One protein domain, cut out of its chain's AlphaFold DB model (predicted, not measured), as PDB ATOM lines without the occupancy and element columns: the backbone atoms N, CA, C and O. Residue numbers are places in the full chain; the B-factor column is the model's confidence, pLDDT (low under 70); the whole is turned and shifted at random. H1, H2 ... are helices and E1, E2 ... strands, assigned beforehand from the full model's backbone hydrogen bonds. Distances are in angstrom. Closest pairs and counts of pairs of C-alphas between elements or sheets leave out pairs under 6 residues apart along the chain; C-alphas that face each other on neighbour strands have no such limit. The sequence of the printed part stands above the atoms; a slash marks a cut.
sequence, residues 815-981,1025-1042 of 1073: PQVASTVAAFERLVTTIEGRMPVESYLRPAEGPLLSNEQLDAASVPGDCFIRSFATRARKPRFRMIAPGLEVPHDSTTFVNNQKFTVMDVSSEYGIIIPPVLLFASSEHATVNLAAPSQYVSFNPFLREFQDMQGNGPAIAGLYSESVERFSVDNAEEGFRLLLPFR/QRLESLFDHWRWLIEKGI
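This is residues 815 to 981 and 1025 to 1042 of the 1073 residues of the protein "LysM domain-containing protein" of Xylaria multiplex (UniProt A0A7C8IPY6). Little regular structure: a small sheet, E2 E3 E4, sits amid long loops, with helices H1 and H5 side by side to one side. The 185 printed residues run H1 H2 H3 E1 H4 E2 E3 E4 H5, mixed class, 65 in named elements. The whole is compact, radius of gyration of the C-alphas 16.6 A, spans 51 by 33 by 30 A.

H1, residues 815 to 832, 25.5 A long, begins at C-alpha 815 (212.787, 188.452, 166.763). H2 is 851 to 856, H3 864 to 869, E1 879 to 881, H4 890 to 895, E2 916 to 920, E3 956 to 959, E4 974 to 977. H5, 1027 to 1039, 18.4 A, ends at C-alpha 1039 (231.928, 201.447, 177.777).

H1 touches H5, closest C-alphas Thr 820 and Glu 1028, 4.3 A, at a shallow tilt of 22 degrees, the same way. H2 touches H4, closest C-alphas Gln 853 and Ser 890, 6.3 A. H3, H4 and H5 only graze the sheet. E1 pairs with no named strand. E2, E3 and E4 form a meander, each strand antiparallel to the one before: N 917 and O 957 are 2.9 A apart, N 958 and O 975 2.8 A. In H1 to H5 every O i to N i+4 pair is within hydrogen-bond range.

Residues 982 to 1024 are cut out, a C-alpha gap of 19.1 A. The link E2 to E3 is long, 35 residues; pLDDT is under 70 at 20 residues, among them 930 to 936.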
ATOM      1  N   PRO A 815     211.884 188.403 165.612       86.81
ATOM      2  CA  PRO A 815     212.787 188.452 166.763       86.81
ATOM      3  C   PRO A 815     214.162 189.057 166.454       86.81
ATOM      4  O   PRO A 815     214.634 189.869 167.246       86.81
ATOM      5  N   GLN A 816     214.771 188.736 165.303       90.00
ATOM      6  CA  GLN A 816     216.067 189.306 164.895       90.00
ATOM      7  C   GLN A 816     215.970 190.815 164.626       90.00
ATOM      8  O   GLN A 816     216.880 191.578 164.962       90.00
ATOM      9  N   VAL A 817     214.855 191.286 164.056       96.25
ATOM     10  CA  VAL A 817     214.622 192.731 163.903       96.25
ATOM     11  C   VAL A 817     214.497 193.388 165.277       96.25
ATOM     12  O   VAL A 817     215.133 194.411 165.536       96.25
ATOM     13  N   ALA A 818     213.699 192.808 166.176       96.19
ATOM     14  CA  ALA A 818     213.475 193.350 167.512       96.19
ATOM     15  C   ALA A 818     214.763 193.394 168.354       96.19
ATOM     16  O   ALA A 818     215.024 194.404 169.017       96.19
ATOM     17  N   SER A 819     215.584 192.342 168.306       94.62
ATOM     18  CA  SER A 819     216.860 192.270 169.022       94.62
ATOM     19  C   SER A 819     217.864 193.291 168.483       94.62
ATOM     20  O   SER A 819     218.462 194.036 169.263       94.62
ATOM     21  N   THR A 820     217.946 193.448 167.157       97.94
ATOM     22  CA  THR A 820     218.810 194.445 166.505       97.94
ATOM     23  C   THR A 820     218.382 195.877 166.828       97.94
ATOM     24  O   THR A 820     219.225 196.718 167.149       97.94
ATOM     25  N   VAL A 821     217.074 196.170 166.817       98.50
ATOM     26  CA  VAL A 821     216.544 197.468 167.276       98.50
ATOM     27  C   VAL A 821     216.925 197.702 168.736       98.50
ATOM     28  O   VAL A 821     217.422 198.773 169.072       98.50
ATOM     29  N   ALA A 822     216.768 196.703 169.607       98.12
ATOM     30  CA  ALA A 822     217.138 196.830 171.012       98.12
ATOM     31  C   ALA A 822     218.651 197.065 171.210       98.12
ATOM     32  O   ALA A 822     219.023 197.871 172.065       98.12
ATOM     33  N   ALA A 823     219.523 196.412 170.438       98.38
ATOM     34  CA  ALA A 823     220.970 196.645 170.470       98.38
ATOM     35  C   ALA A 823     221.332 198.060 170.006       98.38
ATOM     36  O   ALA A 823     222.083 198.769 170.683       98.38
ATOM     37  N   PHE A 824     220.717 198.522 168.916       98.56
ATOM     38  CA  PHE A 824     220.877 199.892 168.439       98.56
ATOM     39  C   PHE A 824     220.432 200.917 169.493       98.56
ATOM     40  O   PHE A 824     221.159 201.864 169.792       98.56
ATOM     41  N   GLU A 825     219.289 200.698 170.145       97.81
ATOM     42  CA  GLU A 825     218.792 201.549 171.232       97.81
ATOM     43  C   GLU A 825     219.765 201.625 172.419       97.81
ATOM     44  O   GLU A 825     219.997 202.706 172.980       97.81
ATOM     45  N   ARG A 826     220.383 200.496 172.793       98.50
ATOM     46  CA  ARG A 826     221.417 200.444 173.840       98.50
ATOM     47  C   ARG A 826     222.653 201.252 173.441       98.50
ATOM     48  O   ARG A 826     223.168 202.006 174.273       98.50
ATOM     49  N   LEU A 827     223.109 201.138 172.193       98.62
ATOM     50  CA  LEU A 827     224.233 201.914 171.663       98.62
ATOM     51  C   LEU A 827     223.936 203.420 171.672       98.62
ATOM     52  O   LEU A 827     224.699 204.196 172.251       98.62
ATOM     53  N   VAL A 828     222.797 203.838 171.113       97.62
ATOM     54  CA  VAL A 828     222.394 205.254 171.053       97.62
ATOM     55  C   VAL A 828     222.288 205.847 172.457       97.62
ATOM     56  O   VAL A 828     222.818 206.926 172.715       97.62
ATOM     57  N   THR A 829     221.671 205.121 173.393       97.19
ATOM     58  CA  THR A 829     221.549 205.556 174.794       97.19
ATOM     59  C   THR A 829     222.917 205.689 175.474       97.19
ATOM     60  O   THR A 829     223.136 206.616 176.254       97.19
ATOM     61  N   THR A 830     223.856 204.795 175.158       98.44
ATOM     62  CA  THR A 830     225.228 204.818 175.691       98.44
ATOM     63  C   THR A 830     226.007 206.043 175.210       98.44
ATOM     64  O   THR A 830     226.733 206.639 176.015       98.44
ATOM     65  N   ILE A 831     225.848 206.419 173.936       98.25
ATOM     66  CA  ILE A 831     226.476 207.604 173.335       98.25
ATOM     67  C   ILE A 831     225.843 208.875 173.903       98.25
ATOM     68  O   ILE A 831     226.553 209.694 174.479       98.25
ATOM     69  N   GLU A 832     224.515 209.014 173.830       96.19
ATOM     70  CA  GLU A 832     223.799 210.188 174.353       96.19
ATOM     71  C   GLU A 832     224.116 210.414 175.837       96.19
ATOM     72  O   GLU A 832     224.482 211.518 176.226       96.19
ATOM     73  N   GLY A 833     224.104 209.358 176.658       96.38
ATOM     74  CA  GLY A 833     224.426 209.446 178.086       96.38
ATOM     75  C   GLY A 833     225.856 209.907 178.413       96.38
ATOM     76  O   GLY A 833     226.129 210.242 179.564       96.38
ATOM     77  N   ARG A 834     226.764 209.925 177.430       97.25
ATOM     78  CA  ARG A 834     228.150 210.414 177.553       97.25
ATOM     79  C   ARG A 834     228.378 211.767 176.876       97.25
ATOM     80  O   ARG A 834     229.468 212.319 176.996       97.25
ATOM     81  N   MET A 835     227.375 212.307 176.189       96.56
ATOM     82  CA  MET A 835     227.444 213.599 175.513       96.56
ATOM     83  C   MET A 835     226.899 214.732 176.397       96.56
ATOM     84  O   MET A 835     225.977 214.512 177.188       96.56
ATOM     85  N   PRO A 836     227.389 215.975 176.238       93.44
ATOM     86  CA  PRO A 836     226.744 217.140 176.835       93.44
ATOM     87  C   PRO A 836     225.341 217.343 176.251       93.44
ATOM     88  O   PRO A 836     225.144 217.296 175.034       93.44
ATOM     89  N   VAL A 837     224.357 217.598 177.115       89.94
ATOM     90  CA  VAL A 837     222.941 217.737 176.725       89.94
ATOM     91  C   VAL A 837     222.731 218.917 175.765       89.94
ATOM     92  O   VAL A 837     221.835 218.892 174.923       89.94
ATOM     93  N   GLU A 838     223.569 219.945 175.864       91.88
ATOM     94  CA  GLU A 838     223.576 221.142 175.020       91.88
ATOM     95  C   GLU A 838     224.016 220.841 173.583       91.88
ATOM     96  O   GLU A 838     223.639 221.565 172.660       91.88
ATOM     97  N   SER A 839     224.788 219.767 173.402       92.62
ATOM     98  CA  SER A 839     225.307 219.312 172.111       92.62
ATOM     99  C   SER A 839     224.319 218.405 171.369       92.62
ATOM    100  O   SER A 839     224.532 218.083 170.199       92.62
ATOM    101  N   TYR A 840     223.210 218.014 172.010       92.75
ATOM    102  CA  TYR A 840     222.184 217.195 171.372       92.75
ATOM    103  C   TYR A 840     221.580 217.917 170.168       92.75
ATOM    104  O   TYR A 840     221.073 219.040 170.262       92.75
ATOM    105  N   LEU A 841     221.521 217.211 169.043       91.06
ATOM    106  CA  LEU A 841     220.705 217.623 167.916       91.06
ATOM    107  C   LEU A 841     219.241 217.746 168.366       91.06
ATOM    108  O   LEU A 841     218.766 217.066 169.294       91.06
ATOM    109  N   ARG A 842     218.516 218.666 167.719       81.31
ATOM    110  CA  ARG A 842     217.084 218.844 167.979       81.31
ATOM    111  C   ARG A 842     216.382 217.501 167.747       81.31
ATOM    112  O   ARG A 842     216.725 216.841 166.769       81.31
ATOM    113  N   PRO A 843     215.441 217.093 168.618       62.41
ATOM    114  CA  PRO A 843     214.738 215.835 168.430       62.41
ATOM    115  C   PRO A 843     214.063 215.851 167.058       62.41
ATOM    116  O   PRO A 843     213.196 216.687 166.806       62.41
ATOM    117  N   ALA A 844     214.495 214.962 166.170       62.62
ATOM    118  CA  ALA A 844     213.676 214.568 165.043       62.62
ATOM    119  C   ALA A 844     212.662 213.565 165.603       62.62
ATOM    120  O   ALA A 844     213.050 212.524 166.126       62.62
ATOM    121  N   GLU A 845     211.377 213.913 165.584       74.44
ATOM    122  CA  GLU A 845     210.331 212.942 165.897       74.44
ATOM    123  C   GLU A 845     210.263 211.926 164.754       74.44
ATOM    124  O   GLU A 845     210.120 212.314 163.594       74.44
ATOM    125  N   GLY A 846     210.377 210.637 165.077       85.00
ATOM    126  CA  GLY A 846     210.205 209.555 164.111       85.00
ATOM    127  C   GLY A 846     211.322 208.506 164.111       85.00
ATOM    128  O   GLY A 846     212.214 208.529 164.966       85.00
ATOM    129  N   PRO A 847     211.239 207.559 163.162       94.00
ATOM    130  CA  PRO A 847     212.224 206.498 163.003       94.00
ATOM    131  C   PRO A 847     213.548 207.019 162.428       94.00
ATOM    132  O   PRO A 847     213.638 208.162 161.972       94.00
ATOM    133  N   LEU A 848     214.578 206.169 162.435       94.88
ATOM    134  CA  LEU A 848     215.883 206.435 161.830       94.88
ATOM    135  C   LEU A 848     215.712 206.860 160.365       94.88
ATOM    136  O   LEU A 848     216.237 207.907 159.968       94.88
ATOM    137  N   LEU A 849     214.913 206.092 159.613       95.31
ATOM    138  CA  LEU A 849     214.481 206.388 158.247       95.31
ATOM    139  C   LEU A 849     212.985 206.064 158.084       95.31
ATOM    140  O   LEU A 849     212.501 205.049 158.585       95.31
ATOM    141  N   SER A 850     212.237 206.925 157.391       94.94
ATOM    142  CA  SER A 850     210.831 206.661 157.045       94.94
ATOM    143  C   SER A 850     210.713 205.776 155.799       94.94
ATOM    144  O   SER A 850     211.635 205.715 154.987       94.94
ATOM    145  N   ASN A 851     209.552 205.140 155.596       96.00
ATOM    146  CA  ASN A 851     209.284 204.385 154.363       96.00
ATOM    147  C   ASN A 851     209.483 205.242 153.107       96.00
ATOM    148  O   ASN A 851     210.127 204.792 152.175       96.00
ATOM    149  N   GLU A 852     209.041 206.502 153.123       95.38
ATOM    150  CA  GLU A 852     209.211 207.438 152.001       95.38
ATOM    151  C   GLU A 852     210.690 207.683 151.658       95.38
ATOM    152  O   GLU A 852     211.052 207.801 150.490       95.38
ATOM    153  N   GLN A 853     211.560 207.754 152.672       94.81
ATOM    154  CA  GLN A 853     213.002 207.939 152.485       94.81
ATOM    155  C   GLN A 853     213.670 206.674 151.940       94.81
ATOM    156  O   GLN A 853     214.569 206.768 151.111       94.81
ATOM    157  N   LEU A 854     213.221 205.503 152.396       97.12
ATOM    158  CA  LEU A 854     213.694 204.205 151.917       97.12
ATOM    159  C   LEU A 854     213.229 203.931 150.480       97.12
ATOM    160  O   LEU A 854     214.017 203.449 149.672       97.12
ATOM    161  N   ASP A 855     211.998 204.310 150.138       97.00
ATOM    162  CA  ASP A 855     211.452 204.218 148.779       97.00
ATOM    163  C   ASP A 855     212.218 205.137 147.822       97.00
ATOM    164  O   ASP A 855     212.602 204.721 146.733       97.00
ATOM    165  N   ALA A 856     212.506 206.375 148.245       96.75
ATOM    166  CA  ALA A 856     213.322 207.308 147.467       96.75
ATOM    167  C   ALA A 856     214.759 206.804 147.248       96.75
ATOM    168  O   ALA A 856     215.401 207.190 146.276       96.75
ATOM    169  N   ALA A 857     215.250 205.951 148.149       96.12
ATOM    170  CA  ALA A 857     216.552 205.302 148.087       96.12
ATOM    171  C   ALA A 857     216.515 203.933 147.374       96.12
ATOM    172  O   ALA A 857     217.513 203.216 147.405       96.12
ATOM    173  N   SER A 858     215.383 203.549 146.771       96.06
ATOM    174  CA  SER A 858     215.167 202.252 146.112       96.06
ATOM    175  C   SER A 858     215.444 201.029 147.002       96.06
ATOM    176  O   SER A 858     215.788 199.957 146.517       96.06
ATOM    177  N   VAL A 859     215.294 201.160 148.322       95.25
ATOM    178  CA  VAL A 859     215.414 200.017 149.240       95.25
ATOM    179  C   VAL A 859     214.188 199.108 149.055       95.25
ATOM    180  O   VAL A 859     213.069 199.627 149.064       95.25
ATOM    181  N   PRO A 860     214.334 197.774 148.933       93.06
ATOM    182  CA  PRO A 860     213.194 196.873 148.749       93.06
ATOM    183  C   PRO A 860     212.101 197.024 149.815       93.06
ATOM    184  O   PRO A 860     212.377 197.342 150.973       93.06
ATOM    185  N   GLY A 861     210.843 196.816 149.413       89.38
ATOM    186  CA  GLY A 861     209.658 196.998 150.263       89.38
ATOM    187  C   GLY A 861     209.505 195.959 151.379       89.38
ATOM    188  O   GLY A 861     208.910 196.254 152.412       89.38
ATOM    189  N   ASP A 862     210.071 194.774 151.188       89.19
ATOM    190  CA  ASP A 862     210.168 193.720 152.191       89.19
ATOM    191  C   ASP A 862     211.646 193.351 152.317       89.19
ATOM    192  O   ASP A 862     212.178 192.699 151.429       89.19
ATOM    193  N   CYS A 863     212.325 193.830 153.362       94.38
ATOM    194  CA  CYS A 863     213.697 193.450 153.712       94.38
ATOM    195  C   CYS A 863     214.015 193.798 155.169       94.38
ATOM    196  O   CYS A 863     213.380 194.677 155.774       94.38
ATOM    197  N   PHE A 864     215.039 193.144 155.719       97.25
ATOM    198  CA  PHE A 864     215.467 193.338 157.105       97.25
ATOM    199  C   PHE A 864     215.765 194.809 157.426       97.25
ATOM    200  O   PHE A 864     215.265 195.350 158.414       97.25
ATOM    201  N   ILE A 865     216.529 195.496 156.569       97.38
ATOM    202  CA  ILE A 865     216.958 196.883 156.808       97.38
ATOM    203  C   ILE A 865     215.784 197.850 156.865       97.38
ATOM    204  O   ILE A 865     215.785 198.754 157.701       97.38
ATOM    205  N   ARG A 866     214.759 197.661 156.030       97.56
ATOM    206  CA  ARG A 866     213.541 198.470 156.110       97.56
ATOM    207  C   ARG A 866     212.821 198.234 157.432       97.56
ATOM    208  O   ARG A 866     212.448 199.198 158.106       97.56
ATOM    209  N   SER A 867     212.669 196.973 157.827       97.69
ATOM    210  CA  SER A 867     212.060 196.596 159.104       97.69
ATOM    211  C   SER A 867     212.820 197.178 160.300       97.69
ATOM    212  O   SER A 867     212.198 197.718 161.212       97.69
ATOM    213  N   PHE A 868     214.152 197.156 160.276       98.19
ATOM    214  CA  PHE A 868     215.006 197.759 161.296       98.19
ATOM    215  C   PHE A 868     214.909 199.296 161.309       98.19
ATOM    216  O   PHE A 868     214.585 199.896 162.338       98.19
ATOM    217  N   ALA A 869     215.145 199.957 160.173       97.25
ATOM    218  CA  ALA A 869     215.295 201.411 160.101       97.25
ATOM    219  C   ALA A 869     213.991 202.175 160.379       97.25
ATOM    220  O   ALA A 869     214.035 203.295 160.889       97.25
ATOM    221  N   THR A 870     212.836 201.564 160.095       97.12
ATOM    222  CA  THR A 870     211.510 202.135 160.390       97.12
ATOM    223  C   THR A 870     211.086 201.986 161.855       97.12
ATOM    224  O   THR A 870     210.094 202.592 162.265       97.12
ATOM    225  N   ARG A 871     211.824 201.209 162.657       97.31
ATOM    226  CA  ARG A 871     211.539 200.964 164.082       97.31
ATOM    227  C   ARG A 871     212.599 201.541 165.013       97.31
ATOM    228  O   ARG A 871     212.260 201.979 166.109       97.31
ATOM    229  N   ALA A 872     213.858 201.556 164.582       96.56
ATOM    230  CA  ALA A 872     214.948 202.195 165.304       96.56
ATOM    231  C   ALA A 872     214.683 203.700 165.447       96.56
ATOM    232  O   ALA A 872     214.294 204.352 164.477       96.56
ATOM    233  N   ARG A 873     214.898 204.285 166.633       93.56
ATOM    234  CA  ARG A 873     214.738 205.737 166.807       93.56
ATOM    235  C   ARG A 873     215.854 206.514 166.122       93.56
ATOM    236  O   ARG A 873     216.989 206.051 166.041       93.56
ATOM    237  N   LYS A 874     215.574 207.756 165.722       94.00
ATOM    238  CA  LYS A 874     216.611 208.652 165.198       94.00
ATOM    239  C   LYS A 874     217.546 209.154 166.322       94.00
ATOM    240  O   LYS A 874     217.057 209.793 167.260       94.00
ATOM    241  N   PRO A 875     218.871 208.902 166.262       95.38
ATOM    242  CA  PRO A 875     219.833 209.369 167.270       95.38
ATOM    243  C   PRO A 875     219.925 210.895 167.364       95.38
ATOM    244  O   PRO A 875     219.756 211.579 166.364       95.38
ATOM    245  N   ARG A 876     220.276 211.467 168.522       94.56
ATOM    246  CA  ARG A 876     220.427 212.934 168.682       94.56
ATOM    247  C   ARG A 876     221.863 213.438 168.527       94.56
ATOM    248  O   ARG A 876     222.217 214.488 169.058       94.56
ATOM    249  N   PHE A 877     222.684 212.712 167.783       95.75
ATOM    250  CA  PHE A 877     224.087 213.025 167.520       95.75
ATOM    251  C   PHE A 877     224.443 212.724 166.064       95.75
ATOM    252  O   PHE A 877     223.639 212.138 165.339       95.75
ATOM    253  N   ARG A 878     225.629 213.158 165.623       95.25
ATOM    254  CA  ARG A 878     226.076 213.011 164.230       95.25
ATOM    255  C   ARG A 878     226.856 211.723 164.000       95.25
ATOM    256  O   ARG A 878     226.587 211.049 163.018       95.25
ATOM    257  N   MET A 879     227.771 211.380 164.906       97.62
ATOM    258  CA  MET A 879     228.717 210.273 164.738       97.62
ATOM    259  C   MET A 879     228.296 209.049 165.555       97.62
ATOM    260  O   MET A 879     228.270 209.117 166.788       97.62
ATOM    261  N   ILE A 880     227.975 207.938 164.884       97.94
ATOM    262  CA  ILE A 880     227.605 206.661 165.532       97.94
ATOM    263  C   ILE A 880     228.827 205.807 165.879       97.94
ATOM    264  O   ILE A 880     228.812 205.078 166.867       97.94
ATOM    265  N   ALA A 881     229.890 205.945 165.090       98.00
ATOM    266  CA  ALA A 881     231.185 205.297 165.244       98.00
ATOM    267  C   ALA A 881     232.274 206.232 164.668       98.00
ATOM    268  O   ALA A 881     231.924 207.240 164.039       98.00
ATOM    269  N   PRO A 882     233.576 205.945 164.861       97.25
ATOM    270  CA  PRO A 882     234.663 206.765 164.327       97.25
ATOM    271  C   PRO A 882     234.517 206.969 162.813       97.25
ATOM    272  O   PRO A 882     234.486 206.013 162.041       97.25
ATOM    273  N   GLY A 883     234.355 208.223 162.389       96.62
ATOM    274  CA  GLY A 883     234.159 208.589 160.985       96.62
ATOM    275  C   GLY A 883     232.860 208.123 160.313       96.62
ATOM    276  O   GLY A 883     232.765 208.306 159.104       96.62
ATOM    277  N   LEU A 884     231.876 207.554 161.027       98.12
ATOM    278  CA  LEU A 884     230.588 207.117 160.457       98.12
ATOM    279  C   LEU A 884     229.417 207.995 160.920       98.12
ATOM    280  O   LEU A 884     229.187 208.162 162.123       98.12
ATOM    281  N   GLU A 885     228.648 208.516 159.965       96.75
ATOM    282  CA  GLU A 885     227.550 209.453 160.216       96.75
ATOM    283  C   GLU A 885     226.173 208.787 160.265       96.75
ATOM    284  O   GLU A 885     225.832 207.921 159.458       96.75
ATOM    285  N   VAL A 886     225.338 209.269 161.183       96.38
ATOM    286  CA  VAL A 886     223.901 208.982 161.228       96.38
ATOM    287  C   VAL A 886     223.199 209.731 160.080       96.38
ATOM    288  O   VAL A 886     223.396 210.946 159.959       96.38
ATOM    289  N   PRO A 887     222.324 209.081 159.283       94.50
ATOM    290  CA  PRO A 887     221.644 209.692 158.135       94.50
ATOM    291  C   PRO A 887     220.551 210.690 158.564       94.50
ATOM    292  O   PRO A 887     219.342 210.433 158.553       94.50
ATOM    293  N   HIS A 888     220.977 211.881 158.977       92.44
ATOM    294  CA  HIS A 888     220.076 212.976 159.338       92.44
ATOM    295  C   HIS A 888     219.441 213.642 158.126       92.44
ATOM    296  O   HIS A 888     218.253 213.970 158.172       92.44
ATOM    297  N   ASP A 889     220.218 213.797 157.056       90.75
ATOM    298  CA  ASP A 889     219.787 214.349 155.777       90.75
ATOM    299  C   ASP A 889     219.332 213.224 154.839       90.75
ATOM    300  O   ASP A 889     220.131 212.403 154.384       90.75
ATOM    301  N   SER A 890     218.033 213.196 154.542       87.75
ATOM    302  CA  SER A 890     217.445 212.197 153.652       87.75
ATOM    303  C   SER A 890     217.928 212.316 152.213       87.75
ATOM    304  O   SER A 890     218.036 211.304 151.534       87.75
ATOM    305  N   THR A 891     218.218 213.528 151.733       92.94
ATOM    306  CA  THR A 891     218.706 213.721 150.364       92.94
ATOM    307  C   THR A 891     220.111 213.152 150.229       92.94
ATOM    308  O   THR A 891     220.396 212.460 149.256       92.94
ATOM    309  N   THR A 892     220.963 213.367 151.231       92.50
ATOM    310  CA  THR A 892     222.293 212.748 151.280       92.50
ATOM    311  C   THR A 892     222.203 211.228 151.383       92.50
ATOM    312  O   THR A 892     222.888 210.538 150.638       92.50
ATOM    313  N   PHE A 893     221.322 210.688 152.236       94.62
ATOM    314  CA  PHE A 893     221.116 209.237 152.336       94.62
ATOM    315  C   PHE A 893     220.726 208.605 150.992       94.62
ATOM    316  O   PHE A 893     221.330 207.608 150.602       94.62
ATOM    317  N   VAL A 894     219.766 209.205 150.277       95.44
ATOM    318  CA  VAL A 894     219.320 208.747 148.950       95.44
ATOM    319  C   VAL A 894     220.454 208.837 147.928       95.44
ATOM    320  O   VAL A 894     220.737 207.860 147.245       95.44
ATOM    321  N   ASN A 895     221.147 209.977 147.858       92.94
ATOM    322  CA  ASN A 895     222.221 210.198 146.884       92.94
ATOM    323  C   ASN A 895     223.451 209.313 147.116       92.94
ATOM    324  O   ASN A 895     224.221 209.082 146.186       92.94
ATOM    325  N   ASN A 896     223.657 208.849 148.348       93.25
ATOM    326  CA  ASN A 896     224.760 207.961 148.684       93.25
ATOM    327  C   ASN A 896     224.469 206.496 148.326       93.25
ATOM    328  O   ASN A 896     225.398 205.684 148.325       93.25
ATOM    329  N   GLN A 897     223.213 206.138 148.026       93.62
ATOM    330  CA  GLN A 897     222.902 204.779 147.607       93.62
ATOM    331  C   GLN A 897     223.371 204.524 146.180       93.62
ATOM    332  O   GLN A 897     223.064 205.268 145.250       93.62
ATOM    333  N   LYS A 898     224.104 203.424 146.022       88.94
ATOM    334  CA  LYS A 898     224.659 203.003 144.736       88.94
ATOM    335  C   LYS A 898     224.087 201.675 144.271       88.94
ATOM    336  O   LYS A 898     223.699 201.565 143.119       88.94
ATOM    337  N   PHE A 899     224.033 200.687 145.160       91.00
ATOM    338  CA  PHE A 899     223.653 199.324 144.799       91.00
ATOM    339  C   PHE A 899     222.137 199.116 144.754       91.00
ATOM    340  O   PHE A 899     221.651 198.372 143.915       91.00
ATOM    341  N   THR A 900     221.374 199.828 145.586       92.19
ATOM    342  CA  THR A 900     219.901 199.745 145.603       92.19
ATOM    343  C   THR A 900     219.243 200.300 144.339       92.19
ATOM    344  O   THR A 900     218.080 200.015 144.076       92.19
ATOM    345  N   VAL A 901     219.969 201.105 143.557       89.25
ATOM    346  CA  VAL A 901     219.495 201.672 142.286       89.25
ATOM    347  C   VAL A 901     219.990 200.891 141.065       89.25
ATOM    348  O   VAL A 901     219.689 201.285 139.939       89.25
ATOM    349  N   MET A 902     220.779 199.831 141.268       85.25
ATOM    350  CA  MET A 902     221.216 198.959 140.178       85.25
ATOM    351  C   MET A 902     220.059 198.052 139.766       85.25
ATOM    352  O   MET A 902     219.329 197.542 140.614       85.25
ATOM    353  N   ASP A 903     219.901 197.864 138.458       77.38
ATOM    354  CA  ASP A 903     218.934 196.918 137.909       77.38
ATOM    355  C   ASP A 903     219.540 195.516 137.988       77.38
ATOM    356  O   ASP A 903     220.331 195.115 137.135       77.38
ATOM    357  N   VAL A 904     219.262 194.839 139.100       72.81
ATOM    358  CA  VAL A 904     219.749 193.492 139.388       72.81
ATOM    359  C   VAL A 904     218.550 192.563 139.467       72.81
ATOM    360  O   VAL A 904     217.674 192.724 140.317       72.81
ATOM    361  N   SER A 905     218.530 191.576 138.579       67.44
ATOM    362  CA  SER A 905     217.522 190.524 138.536       67.44
ATOM    363  C   SER A 905     218.211 189.169 138.496       67.44
ATOM    364  O   SER A 905     219.132 188.985 137.702       67.44
ATOM    365  N   SER A 906     217.738 188.226 139.307       64.56
ATOM    366  CA  SER A 906     218.119 186.818 139.217       64.56
ATOM    367  C   SER A 906     216.961 186.006 138.647       64.56
ATOM    368  O   SER A 906     215.795 186.294 138.923       64.56
ATOM    369  N   GLU A 907     217.292 184.996 137.845       54.88
ATOM    370  CA  GLU A 907     216.340 184.010 137.323       54.88
ATOM    371  C   GLU A 907     215.824 183.057 138.415       54.88
ATOM    372  O   GLU A 907     214.721 182.526 138.300       54.88
ATOM    373  N   TYR A 908     216.581 182.901 139.506       64.44
ATOM    374  CA  TYR A 908     216.271 181.991 140.612       64.44
ATOM    375  C   TYR A 908     215.408 182.636 141.702       64.44
ATOM    376  O   TYR A 908     214.712 181.938 142.441       64.44
ATOM    377  N   GLY A 909     215.410 183.968 141.815       78.19
ATOM    378  CA  GLY A 909     214.537 184.658 142.759       78.19
ATOM    379  C   GLY A 909     214.978 186.064 143.152       78.19
ATOM    380  O   GLY A 909     215.655 186.779 142.417       78.19
ATOM    381  N   ILE A 910     214.524 186.491 144.331       85.19
ATOM    382  CA  ILE A 910     214.695 187.863 144.816       85.19
ATOM    383  C   ILE A 910     216.113 188.063 145.361       85.19
ATOM    384  O   ILE A 910     216.528 187.361 146.284       85.19
ATOM    385  N   ILE A 911     216.801 189.086 144.849       89.75
ATOM    386  CA  ILE A 911     218.063 189.596 145.396       89.75
ATOM    387  C   ILE A 911     217.787 190.844 146.236       89.75
ATOM    388  O   ILE A 911     217.094 191.768 145.806       89.75
ATOM    389  N   ILE A 912     218.359 190.887 147.435       93.69
ATOM    390  CA  ILE A 912     218.370 192.058 148.305       93.69
ATOM    391  C   ILE A 912     219.702 192.792 148.118       93.69
ATOM    392  O   ILE A 912     220.756 192.205 148.368       93.69
ATOM    393  N   PRO A 913     219.685 194.062 147.671       94.25
ATOM    394  CA  PRO A 913     220.894 194.837 147.460       94.25
ATOM    395  C   PRO A 913     221.478 195.347 148.785       94.25
ATOM    396  O   PRO A 913     220.734 195.607 149.737       94.25
ATOM    397  N   PRO A 914     222.795 195.594 148.832       94.94
ATOM    398  CA  PRO A 914     223.435 196.174 150.000       94.94
ATOM    399  C   PRO A 914     223.051 197.655 150.152       94.94
ATOM    400  O   PRO A 914     223.219 198.473 149.241       94.94
ATOM    401  N   VAL A 915     222.546 198.017 151.332       97.19
ATOM    402  CA  VAL A 915     222.089 199.370 151.680       97.19
ATOM    403  C   VAL A 915     223.154 200.062 152.522       97.19
ATOM    404  O   VAL A 915     223.510 199.565 153.589       97.19
ATOM    405  N   LEU A 916     223.631 201.236 152.096       97.44
ATOM    406  CA  LEU A 916     224.554 202.040 152.900       97.44
ATOM    407  C   LEU A 916     223.794 202.704 154.051       97.44
ATOM    408  O   LEU A 916     223.089 203.693 153.839       97.44
ATOM    409  N   LEU A 917     223.956 202.177 155.264       97.06
ATOM    410  CA  LEU A 917     223.241 202.628 156.456       97.06
ATOM    411  C   LEU A 917     223.941 203.814 157.139       97.06
ATOM    412  O   LEU A 917     223.284 204.801 157.478       97.06
ATOM    413  N   PHE A 918     225.268 203.738 157.309       97.88
ATOM    414  CA  PHE A 918     226.089 204.806 157.899       97.88
ATOM    415  C   PHE A 918     227.296 205.105 157.009       97.88
ATOM    416  O   PHE A 918     228.230 204.307 156.925       97.88
ATOM    417  N   ALA A 919     227.270 206.254 156.336       97.38
ATOM    418  CA  ALA A 919     228.321 206.687 155.420       97.38
ATOM    419  C   ALA A 919     229.520 207.286 156.163       97.38
ATOM    420  O   ALA A 919     229.373 207.860 157.244       97.38
ATOM    421  N   SER A 920     230.703 207.201 155.553       96.81
ATOM    422  CA  SER A 920     231.874 207.943 156.010       96.81
ATOM    423  C   SER A 920     231.604 209.449 155.975       96.81
ATOM    424  O   SER A 920     231.229 209.983 154.930       96.81
ATOM    425  N   SER A 921     231.873 210.153 157.080       94.06
ATOM    426  CA  SER A 921     231.737 211.618 157.171       94.06
ATOM    427  C   SER A 921     232.581 212.362 156.136       94.06
ATOM    428  O   SER A 921     232.226 213.439 155.660       94.06
ATOM    429  N   GLU A 922     233.714 211.775 155.755       92.00
ATOM    430  CA  GLU A 922     234.643 212.351 154.783       92.00
ATOM    431  C   GLU A 922     234.299 211.974 153.339       92.00
ATOM    432  O   GLU A 922     234.978 212.419 152.417       92.00
ATOM    433  N   HIS A 923     233.254 211.160 153.131       87.31
ATOM    434  CA  HIS A 923     232.907 210.580 151.833       87.31
ATOM    435  C   HIS A 923     234.106 209.861 151.197       87.31
ATOM    436  O   HIS A 923     234.297 209.881 149.979       87.31
ATOM    437  N   ALA A 924     234.937 209.236 152.041       92.00
ATOM    438  CA  ALA A 924     236.029 208.395 151.584       92.00
ATOM    439  C   ALA A 924     235.462 207.285 150.691       92.00
ATOM    440  O   ALA A 924     234.344 206.818 150.912       92.00
ATOM    441  N   THR A 925     236.215 206.873 149.673       90.50
ATOM    442  CA  THR A 925     235.737 205.887 148.700       90.50
ATOM    443  C   THR A 925     236.635 204.659 148.658       90.50
ATOM    444  O   THR A 925     237.834 204.739 148.923       90.50
ATOM    445  N   VAL A 926     236.038 203.515 148.339       88.19
ATOM    446  CA  VAL A 926     236.665 202.198 148.267       88.19
ATOM    447  C   VAL A 926     236.550 201.688 146.839       88.19
ATOM    448  O   VAL A 926     235.468 201.688 146.247       88.19
ATOM    449  N   ASN A 927     237.671 201.258 146.264       81.06
ATOM    450  CA  ASN A 927     237.665 200.604 144.966       81.06
ATOM    451  C   ASN A 927     237.449 199.097 145.153       81.06
ATOM    452  O   ASN A 927     238.345 198.415 145.648       81.06
ATOM    453  N   LEU A 928     236.275 198.612 144.745       80.12
ATOM    454  CA  LEU A 928     235.906 197.193 144.793       80.12
ATOM    455  C   LEU A 928     236.183 196.465 143.468       80.12
ATOM    456  O   LEU A 928     235.799 195.310 143.325       80.12
ATOM    457  N   ALA A 929     236.812 197.126 142.487       70.56
ATOM    458  CA  ALA A 929     237.194 196.471 141.244       70.56
ATOM    459  C   ALA A 929     238.144 195.304 141.535       70.56
ATOM    460  O   ALA A 929     239.117 195.456 142.286       70.56
ATOM    461  N   ALA A 930     237.856 194.162 140.916       64.38
ATOM    462  CA  ALA A 930     238.670 192.968 141.039       64.38
ATOM    463  C   ALA A 930     240.098 193.259 140.523       64.38
ATOM    464  O   ALA A 930     240.254 193.738 139.396       64.38
ATOM    465  N   PRO A 931     241.158 193.045 141.325       60.50
ATOM    466  CA  PRO A 931     242.545 193.178 140.870       60.50
ATOM    467  C   PRO A 931     242.914 192.182 139.762       60.50
ATOM    468  O   PRO A 931     243.848 192.440 139.006       60.50
ATOM    469  N   SER A 932     242.215 191.049 139.684       62.94
ATOM    470  CA  SER A 932     242.372 190.010 138.668       62.94
ATOM    471  C   SER A 932     241.061 189.233 138.522       62.94
ATOM    472  O   SER A 932     240.129 189.441 139.291       62.94
ATOM    473  N   GLN A 933     240.996 188.306 137.567       56.09
ATOM    474  CA  GLN A 933     239.839 187.419 137.399       56.09
ATOM    475  C   GLN A 933     239.658 186.389 138.533       56.09
ATOM    476  O   GLN A 933     238.611 185.763 138.606       56.09
ATOM    477  N   TYR A 934     240.655 186.226 139.410       52.91
ATOM    478  CA  TYR A 934     240.662 185.215 140.480       52.91
ATOM    479  C   TYR A 934     240.524 185.802 141.885       52.91
ATOM    480  O   TYR A 934     240.324 185.070 142.845       52.91
ATOM    481  N   VAL A 935     240.672 187.119 142.032       59.38
ATOM    482  CA  VAL A 935     240.621 187.788 143.333       59.38
ATOM    483  C   VAL A 935     239.630 188.932 143.227       59.38
ATOM    484  O   VAL A 935     239.850 189.875 142.469       59.38
ATOM    485  N   SER A 936     238.556 188.860 144.007       66.88
ATOM    486  CA  SER A 936     237.590 189.943 144.178       66.88
ATOM    487  C   SER A 936     237.726 190.521 145.582       66.88
ATOM    488  O   SER A 936     237.760 189.790 146.565       66.88
ATOM    489  N   PHE A 937     237.786 191.850 145.684       70.62
ATOM    490  CA  PHE A 937     237.674 192.553 146.969       70.62
ATOM    491  C   PHE A 937     236.251 193.053 147.228       70.62
ATOM    492  O   PHE A 937     236.026 193.806 148.176       70.62
ATOM    493  N   ASN A 938     235.306 192.701 146.353       83.31
ATOM    494  CA  ASN A 938     233.906 193.023 146.537       83.31
ATOM    495  C   ASN A 938     233.279 191.981 147.477       83.31
ATOM    496  O   ASN A 938     233.223 190.813 147.095       83.31
ATOM    497  N   PRO A 939     232.818 192.378 148.676       86.56
ATOM    498  CA  PRO A 939     232.235 191.449 149.640       86.56
ATOM    499  C   PRO A 939     230.761 191.120 149.357       86.56
ATOM    500  O   PRO A 939     230.150 190.412 150.149       86.56
ATOM    501  N   PHE A 940     230.176 191.693 148.303       89.00
ATOM    502  CA  PHE A 940     228.778 191.500 147.929       89.00
ATOM    503  C   PHE A 940     228.629 190.460 146.812       89.00
ATOM    504  O   PHE A 940     229.607 190.091 146.151       89.00
ATOM    505  N   LEU A 941     227.383 190.037 146.581       85.44
ATOM    506  CA  LEU A 941     227.010 189.077 145.540       85.44
ATOM    507  C   LEU A 941     227.568 189.446 144.157       85.44
ATOM    508  O   LEU A 941     227.816 190.621 143.848       85.44
ATOM    509  N   ARG A 942     227.745 188.428 143.311       78.19
ATOM    510  CA  ARG A 942     228.383 188.542 141.992       78.19
ATOM    511  C   ARG A 942     227.695 189.558 141.084       78.19
ATOM    512  O   ARG A 942     228.359 190.264 140.332       78.19
ATOM    513  N   GLU A 943     226.389 189.712 141.211       80.31
ATOM    514  CA  GLU A 943     225.581 190.669 140.458       80.31
ATOM    515  C   GLU A 943     225.997 192.121 140.739       80.31
ATOM    516  O   GLU A 943     225.794 193.009 139.912       80.31
ATOM    517  N   PHE A 944     226.642 192.369 141.882       81.75
ATOM    518  CA  PHE A 944     227.216 193.664 142.241       81.75
ATOM    519  C   PHE A 944     228.717 193.776 141.910       81.75
ATOM    520  O   PHE A 944     229.314 194.824 142.178       81.75
ATOM    521  N   GLN A 945     229.348 192.739 141.337       69.19
ATOM    522  CA  GLN A 945     230.775 192.712 140.973       69.19
ATOM    523  C   GLN A 945     231.074 193.356 139.621       69.19
ATOM    524  O   GLN A 945     232.125 193.989 139.483       69.19
ATOM    525  N   ASP A 946     230.155 193.265 138.657       55.09
ATOM    526  CA  ASP A 946     230.352 193.726 137.277       55.09
ATOM    527  C   ASP A 946     230.168 195.252 137.144       55.09
ATOM    528  O   ASP A 946     229.425 195.795 136.326       55.09
ATOM    529  N   MET A 947     230.887 195.995 137.989       53.38
ATOM    530  CA  MET A 947     230.984 197.452 137.978       53.38
ATOM    531  C   MET A 947     231.806 197.971 136.782       53.38
ATOM    532  O   MET A 947     232.616 198.894 136.936       53.38
ATOM    533  N   GLN A 948     231.599 197.430 135.579       41.81
ATOM    534  CA  GLN A 948     232.154 197.949 134.328       41.81
ATOM    535  C   GLN A 948     231.541 199.327 134.006       41.81
ATOM    536  O   GLN A 948     230.700 199.474 133.125       41.81
ATOM    537  N   GLY A 949     231.954 200.367 134.745       46.38
ATOM    538  CA  GLY A 949     231.681 201.768 134.405       46.38
ATOM    539  C   GLY A 949     231.338 202.748 135.536       46.38
ATOM    540  O   GLY A 949     231.365 203.946 135.273       46.38
ATOM    541  N   ASN A 950     231.070 202.323 136.781       50.38
ATOM    542  CA  ASN A 950     230.406 203.196 137.780       50.38
ATOM    543  C   ASN A 950     231.246 203.645 139.004       50.38
ATOM    544  O   ASN A 950     230.687 204.038 140.028       50.38
ATOM    545  N   GLY A 951     232.581 203.667 138.918       61.34
ATOM    546  CA  GLY A 951     233.453 204.328 139.913       61.34
ATOM    547  C   GLY A 951     233.518 203.650 141.297       61.34
ATOM    548  O   GLY A 951     232.972 202.563 141.474       61.34
ATOM    549  N   PRO A 952     234.191 204.250 142.297       80.81
ATOM    550  CA  PRO A 952     234.370 203.647 143.622       80.81
ATOM    551  C   PRO A 952     233.077 203.696 144.473       80.81
ATOM    552  O   PRO A 952     232.149 204.446 144.163       80.81
ATOM    553  N   ALA A 953     232.966 202.851 145.504       88.56
ATOM    554  CA  ALA A 953     231.867 202.857 146.482       88.56
ATOM    555  C   ALA A 953     232.203 203.787 147.661       88.56
ATOM    556  O   ALA A 953     233.376 204.027 147.922       88.56
ATOM    557  N   ILE A 954     231.214 204.323 148.377       93.12
ATOM    558  CA  ILE A 954     231.476 205.129 149.583       93.12
ATOM    559  C   ILE A 954     231.874 204.180 150.725       93.12
ATOM    560  O   ILE A 954     231.278 203.127 150.894       93.12
ATOM    561  N   ALA A 955     232.894 204.526 151.507       95.88
ATOM    562  CA  ALA A 955     233.247 203.785 152.713       95.88
ATOM    563  C   ALA A 955     232.153 203.966 153.777       95.88
ATOM    564  O   ALA A 955     231.621 205.068 153.945       95.88
ATOM    565  N   GLY A 956     231.819 202.913 154.516       97.38
ATOM    566  CA  GLY A 956     230.733 202.954 155.489       97.38
ATOM    567  C   GLY A 956     230.189 201.584 155.866       97.38
ATOM    568  O   GLY A 956     230.688 200.554 155.416       97.38
ATOM    569  N   LEU A 957     229.155 201.583 156.708       98.19
ATOM    570  CA  LEU A 957     228.446 200.371 157.109       98.19
ATOM    571  C   LEU A 957     227.314 200.073 156.125       98.19
ATOM    572  O   LEU A 957     226.349 200.840 156.045       98.19
ATOM    573  N   TYR A 958     227.428 198.952 155.424       97.88
ATOM    574  CA  TYR A 958     226.422 198.418 154.517       97.88
ATOM    575  C   TYR A 958     225.699 197.233 155.147       97.88
ATOM    576  O   TYR A 958     226.289 196.488 155.930       97.88
ATOM    577  N   SER A 959     224.439 197.032 154.772       96.69
ATOM    578  CA  SER A 959     223.798 195.729 154.948       96.69
ATOM    579  C   SER A 959     224.418 194.683 154.032       96.69
ATOM    580  O   SER A 959     225.017 195.030 153.011       96.69
ATOM    581  N   GLU A 960     224.243 193.415 154.380       94.06
ATOM    582  CA  GLU A 960     224.580 192.319 153.477       94.06
ATOM    583  C   GLU A 960     223.679 192.328 152.227       94.06
ATOM    584  O   GLU A 960     222.525 192.770 152.265       94.06
ATOM    585  N   SER A 961     224.241 191.869 151.113       92.19
ATOM    586  CA  SER A 961     223.536 191.497 149.892       92.19
ATOM    587  C   SER A 961     223.132 190.024 149.944       92.19
ATOM    588  O   SER A 961     223.965 189.173 150.238       92.19
ATOM    589  N   VAL A 962     221.866 189.713 149.664       90.81
ATOM    590  CA  VAL A 962     221.303 188.375 149.909       90.81
ATOM    591  C   VAL A 962     220.508 187.860 148.717       90.81
ATOM    592  O   VAL A 962     219.622 188.544 148.217       90.81
ATOM    593  N   GLU A 963     220.767 186.618 148.322       88.12
ATOM    594  CA  GLU A 963     219.913 185.831 147.432       88.12
ATOM    595  C   GLU A 963     218.874 185.090 148.267       88.12
ATOM    596  O   GLU A 963     219.204 184.114 148.936       88.12
ATOM    597  N   ARG A 964     217.609 185.527 148.262       84.88
ATOM    598  CA  ARG A 964     216.569 184.953 149.145       84.88
ATOM    599  C   ARG A 964     216.247 183.485 148.884       84.88
ATOM    600  O   ARG A 964     215.668 182.837 149.749       84.88
ATOM    601  N   PHE A 965     216.562 183.009 147.688       77.38
ATOM    602  CA  PHE A 965     216.360 181.628 147.263       77.38
ATOM    603  C   PHE A 965     217.525 180.715 147.663       77.38
ATOM    604  O   PHE A 965     217.364 179.500 147.633       77.38
ATOM    605  N   SER A 966     218.675 181.286 148.036       75.62
ATOM    606  CA  SER A 966     219.817 180.523 148.524       75.62
ATOM    607  C   SER A 966     219.654 180.198 150.009       75.62
ATOM    608  O   SER A 966     219.050 180.959 150.776       75.62
ATOM    609  N   VAL A 967     220.186 179.050 150.407       73.00
ATOM    610  CA  VAL A 967     220.250 178.629 151.806       73.00
ATOM    611  C   VAL A 967     221.367 179.395 152.512       73.00
ATOM    612  O   VAL A 967     222.213 180.015 151.878       73.00
ATOM    613  N   ASP A 968     221.341 179.415 153.840       74.00
ATOM    614  CA  ASP A 968     222.363 180.081 154.657       74.00
ATOM    615  C   ASP A 968     222.524 181.609 154.483       74.00
ATOM    616  O   ASP A 968     223.439 182.247 155.010       74.00
ATOM    617  N   ASN A 969     221.583 182.262 153.811       80.06
ATOM    618  CA  ASN A 969     221.589 183.714 153.726       80.06
ATOM    619  C   ASN A 969     221.217 184.399 155.064       80.06
ATOM    620  O   ASN A 969     220.589 183.815 155.950       80.06
ATOM    621  N   ALA A 970     221.636 185.657 155.230       84.88
ATOM    622  CA  ALA A 970     221.459 186.420 156.469       84.88
ATOM    623  C   ALA A 970     221.222 187.906 156.167       84.88
ATOM    624  O   ALA A 970     222.173 188.688 156.085       84.88
ATOM    625  N   GLU A 971     219.967 188.333 155.987       92.94
ATOM    626  CA  GLU A 971     219.678 189.753 155.715       92.94
ATOM    627  C   GLU A 971     220.008 190.667 156.906       92.94
ATOM    628  O   GLU A 971     220.190 191.875 156.738       92.94
ATOM    629  N   GLU A 972     220.102 190.105 158.113       92.75
ATOM    630  CA  GLU A 972     220.570 190.793 159.314       92.75
ATOM    631  C   GLU A 972     222.088 191.043 159.337       92.75
ATOM    632  O   GLU A 972     222.595 191.689 160.264       92.75
ATOM    633  N   GLY A 973     222.812 190.518 158.346       93.75
ATOM    634  CA  GLY A 973     224.250 190.671 158.179       93.75
ATOM    635  C   GLY A 973     224.687 192.087 157.785       93.75
ATOM    636  O   GLY A 973     223.898 192.907 157.303       93.75
ATOM    637  N   PHE A 974     225.979 192.385 157.956       96.06
ATOM    638  CA  PHE A 974     226.579 193.648 157.510       96.06
ATOM    639  C   PHE A 974     227.965 193.481 156.893       96.06
ATOM    640  O   PHE A 974     228.712 192.566 157.240       96.06
ATOM    641  N   ARG A 975     228.365 194.478 156.098       95.44
ATOM    642  CA  ARG A 975     229.743 194.681 155.629       95.44
ATOM    643  C   ARG A 975     230.211 196.098 155.963       95.44
ATOM    644  O   ARG A 975     229.564 197.081 155.602       95.44
ATOM    645  N   LEU A 976     231.337 196.222 156.667       95.88
ATOM    646  CA  LEU A 976     231.951 197.517 156.980       95.88
ATOM    647  C   LEU A 976     233.048 197.819 155.957       95.88
ATOM    648  O   LEU A 976     234.167 197.344 156.105       95.88
ATOM    649  N   LEU A 977     232.736 198.618 154.935       94.62
ATOM    650  CA  LEU A 977     233.704 199.002 153.909       94.62
ATOM    651  C   LEU A 977     234.641 200.097 154.422       94.62
ATOM    652  O   LEU A 977     234.201 201.211 154.725       94.62
ATOM    653  N   LEU A 978     235.940 199.807 154.459       93.44
ATOM    654  CA  LEU A 978     236.981 200.736 154.894       93.44
ATOM    655  C   LEU A 978     237.785 201.290 153.703       93.44
ATOM    656  O   LEU A 978     238.031 200.582 152.727       93.44
ATOM    657  N   PRO A 979     238.261 202.550 153.765       92.12
ATOM    658  CA  PRO A 979     239.012 203.190 152.677       92.12
ATOM    659  C   PRO A 979     240.486 202.761 152.617       92.12
ATOM    660  O   PRO A 979     241.331 203.451 152.048       92.12
ATOM    661  N   PHE A 980     240.820 201.643 153.249       88.50
ATOM    662  CA  PHE A 980     242.144 201.052 153.267       88.50
ATOM    663  C   PHE A 980     242.015 199.537 153.376       88.50
ATOM    664  O   PHE A 980     240.983 199.019 153.792       88.50
ATOM    665  N   ARG A 981     243.080 198.853 152.976       85.62
ATOM    666  CA  ARG A 981     243.161 197.398 152.969       85.62
ATOM    667  C   ARG A 981     243.871 196.896 154.218       85.62
ATOM    668  O   ARG A 981     244.806 197.557 154.679       85.62
ATOM    669  N   GLN A1025     228.417 188.563 159.688       90.38
ATOM    670  CA  GLN A1025     228.130 188.807 161.105       90.38
ATOM    671  C   GLN A1025     226.875 189.670 161.279       90.38
ATOM    672  O   GLN A1025     226.614 190.570 160.482       90.38
ATOM    673  N   ARG A1026     226.117 189.428 162.356       91.62
ATOM    674  CA  ARG A1026     224.846 190.116 162.636       91.62
ATOM    675  C   ARG A1026     225.050 191.581 163.037       91.62
ATOM    676  O   ARG A1026     225.900 191.899 163.875       91.62
ATOM    677  N   LEU A1027     224.189 192.471 162.533       96.00
ATOM    678  CA  LEU A1027     224.144 193.889 162.927       96.00
ATOM    679  C   LEU A1027     223.930 194.086 164.433       96.00
ATOM    680  O   LEU A1027     224.511 194.996 165.026       96.00
ATOM    681  N   GLU A1028     223.129 193.227 165.064       95.69
ATOM    682  CA  GLU A1028     222.923 193.236 166.516       95.69
ATOM    683  C   GLU A1028     224.252 193.143 167.277       95.69
ATOM    684  O   GLU A1028     224.568 194.003 168.106       95.69
ATOM    685  N   SER A1029     225.051 192.123 166.948       94.06
ATOM    686  CA  SER A1029     226.337 191.846 167.587       94.06
ATOM    687  C   SER A1029     227.327 192.991 167.373       94.06
ATOM    688  O   SER A1029     228.065 193.345 168.295       94.06
ATOM    689  N   LEU A1030     227.300 193.634 166.200       96.88
ATOM    690  CA  LEU A1030     228.101 194.829 165.930       96.88
ATOM    691  C   LEU A1030     227.725 195.996 166.848       96.88
ATOM    692  O   LEU A1030     228.610 196.621 167.435       96.88
ATOM    693  N   PHE A1031     226.433 196.301 166.995       98.31
ATOM    694  CA  PHE A1031     225.990 197.430 167.817       98.31
ATOM    695  C   PHE A1031     226.306 197.234 169.300       98.31
ATOM    696  O   PHE A1031     226.770 198.174 169.955       98.31
ATOM    697  N   ASP A1032     226.118 196.024 169.829       97.12
ATOM    698  CA  ASP A1032     226.522 195.714 171.201       97.12
ATOM    699  C   ASP A1032     228.048 195.768 171.375       97.12
ATOM    700  O   ASP A1032     228.533 196.250 172.404       97.12
ATOM    701  N   HIS A1033     228.825 195.365 170.365       96.69
ATOM    702  CA  HIS A1033     230.281 195.464 170.416       96.69
ATOM    703  C   HIS A1033     230.777 196.920 170.360       96.69
ATOM    704  O   HIS A1033     231.613 197.320 171.169       96.69
ATOM    705  N   TRP A1034     230.219 197.767 169.491       97.81
ATOM    706  CA  TRP A1034     230.520 199.206 169.471       97.81
ATOM    707  C   TRP A1034     230.172 199.884 170.794       97.81
ATOM    708  O   TRP A1034     230.931 200.713 171.304       97.81
ATOM    709  N   ARG A1035     229.051 199.487 171.402       98.12
ATOM    710  CA  ARG A1035     228.690 199.930 172.746       98.12
ATOM    711  C   ARG A1035     229.751 199.511 173.763       98.12
ATOM    712  O   ARG A1035     230.164 200.340 174.575       98.12
ATOM    713  N   TRP A1036     230.209 198.262 173.712       96.88
ATOM    714  CA  TRP A1036     231.257 197.755 174.593       96.88
ATOM    715  C   TRP A1036     232.572 198.538 174.442       96.88
ATOM    716  O   TRP A1036     233.155 198.925 175.456       96.88
ATOM    717  N   LEU A1037     232.997 198.877 173.216       96.38
ATOM    718  CA  LEU A1037     234.192 199.702 172.961       96.38
ATOM    719  C   LEU A1037     234.099 201.080 173.638       96.38
ATOM    720  O   LEU A1037     235.076 201.564 174.220       96.38
ATOM    721  N   ILE A1038     232.916 201.697 173.630       97.75
ATOM    722  CA  ILE A1038     232.650 202.971 174.316       97.75
ATOM    723  C   ILE A1038     232.640 202.789 175.840       97.75
ATOM    724  O   ILE A1038     233.202 203.597 176.581       97.75
ATOM    725  N   GLU A1039     232.000 201.732 176.341       97.12
ATOM    726  CA  GLU A1039     231.928 201.447 177.777       97.12
ATOM    727  C   GLU A1039     233.301 201.141 178.385       97.12
ATOM    728  O   GLU A1039     233.559 201.522 179.529       97.12
ATOM    729  N   LYS A1040     234.198 200.517 177.613       95.69
ATOM    730  CA  LYS A1040     235.597 200.273 177.989       95.69
ATOM    731  C   LYS A1040     236.509 201.485 177.812       95.69
ATOM    732  O   LYS A1040     237.663 201.425 178.227       95.69
ATOM    733  N   GLY A1041     236.008 202.581 177.243       94.31
ATOM    734  CA  GLY A1041     236.792 203.789 176.984       94.31
ATOM    735  C   GLY A1041     237.830 203.621 175.874       94.31
ATOM    736  O   GLY A1041     238.751 204.430 175.785       94.31
ATOM    737  N   ILE A1042     237.693 202.582 175.045       94.12
ATOM    738  CA  ILE A1042     238.504 202.392 173.836       94.12
ATOM    739  C   ILE A1042     238.095 203.444 172.808       94.12
ATOM    740  O   ILE A1042     238.949 204.118 172.235       94.12
TER     741      ILE A1042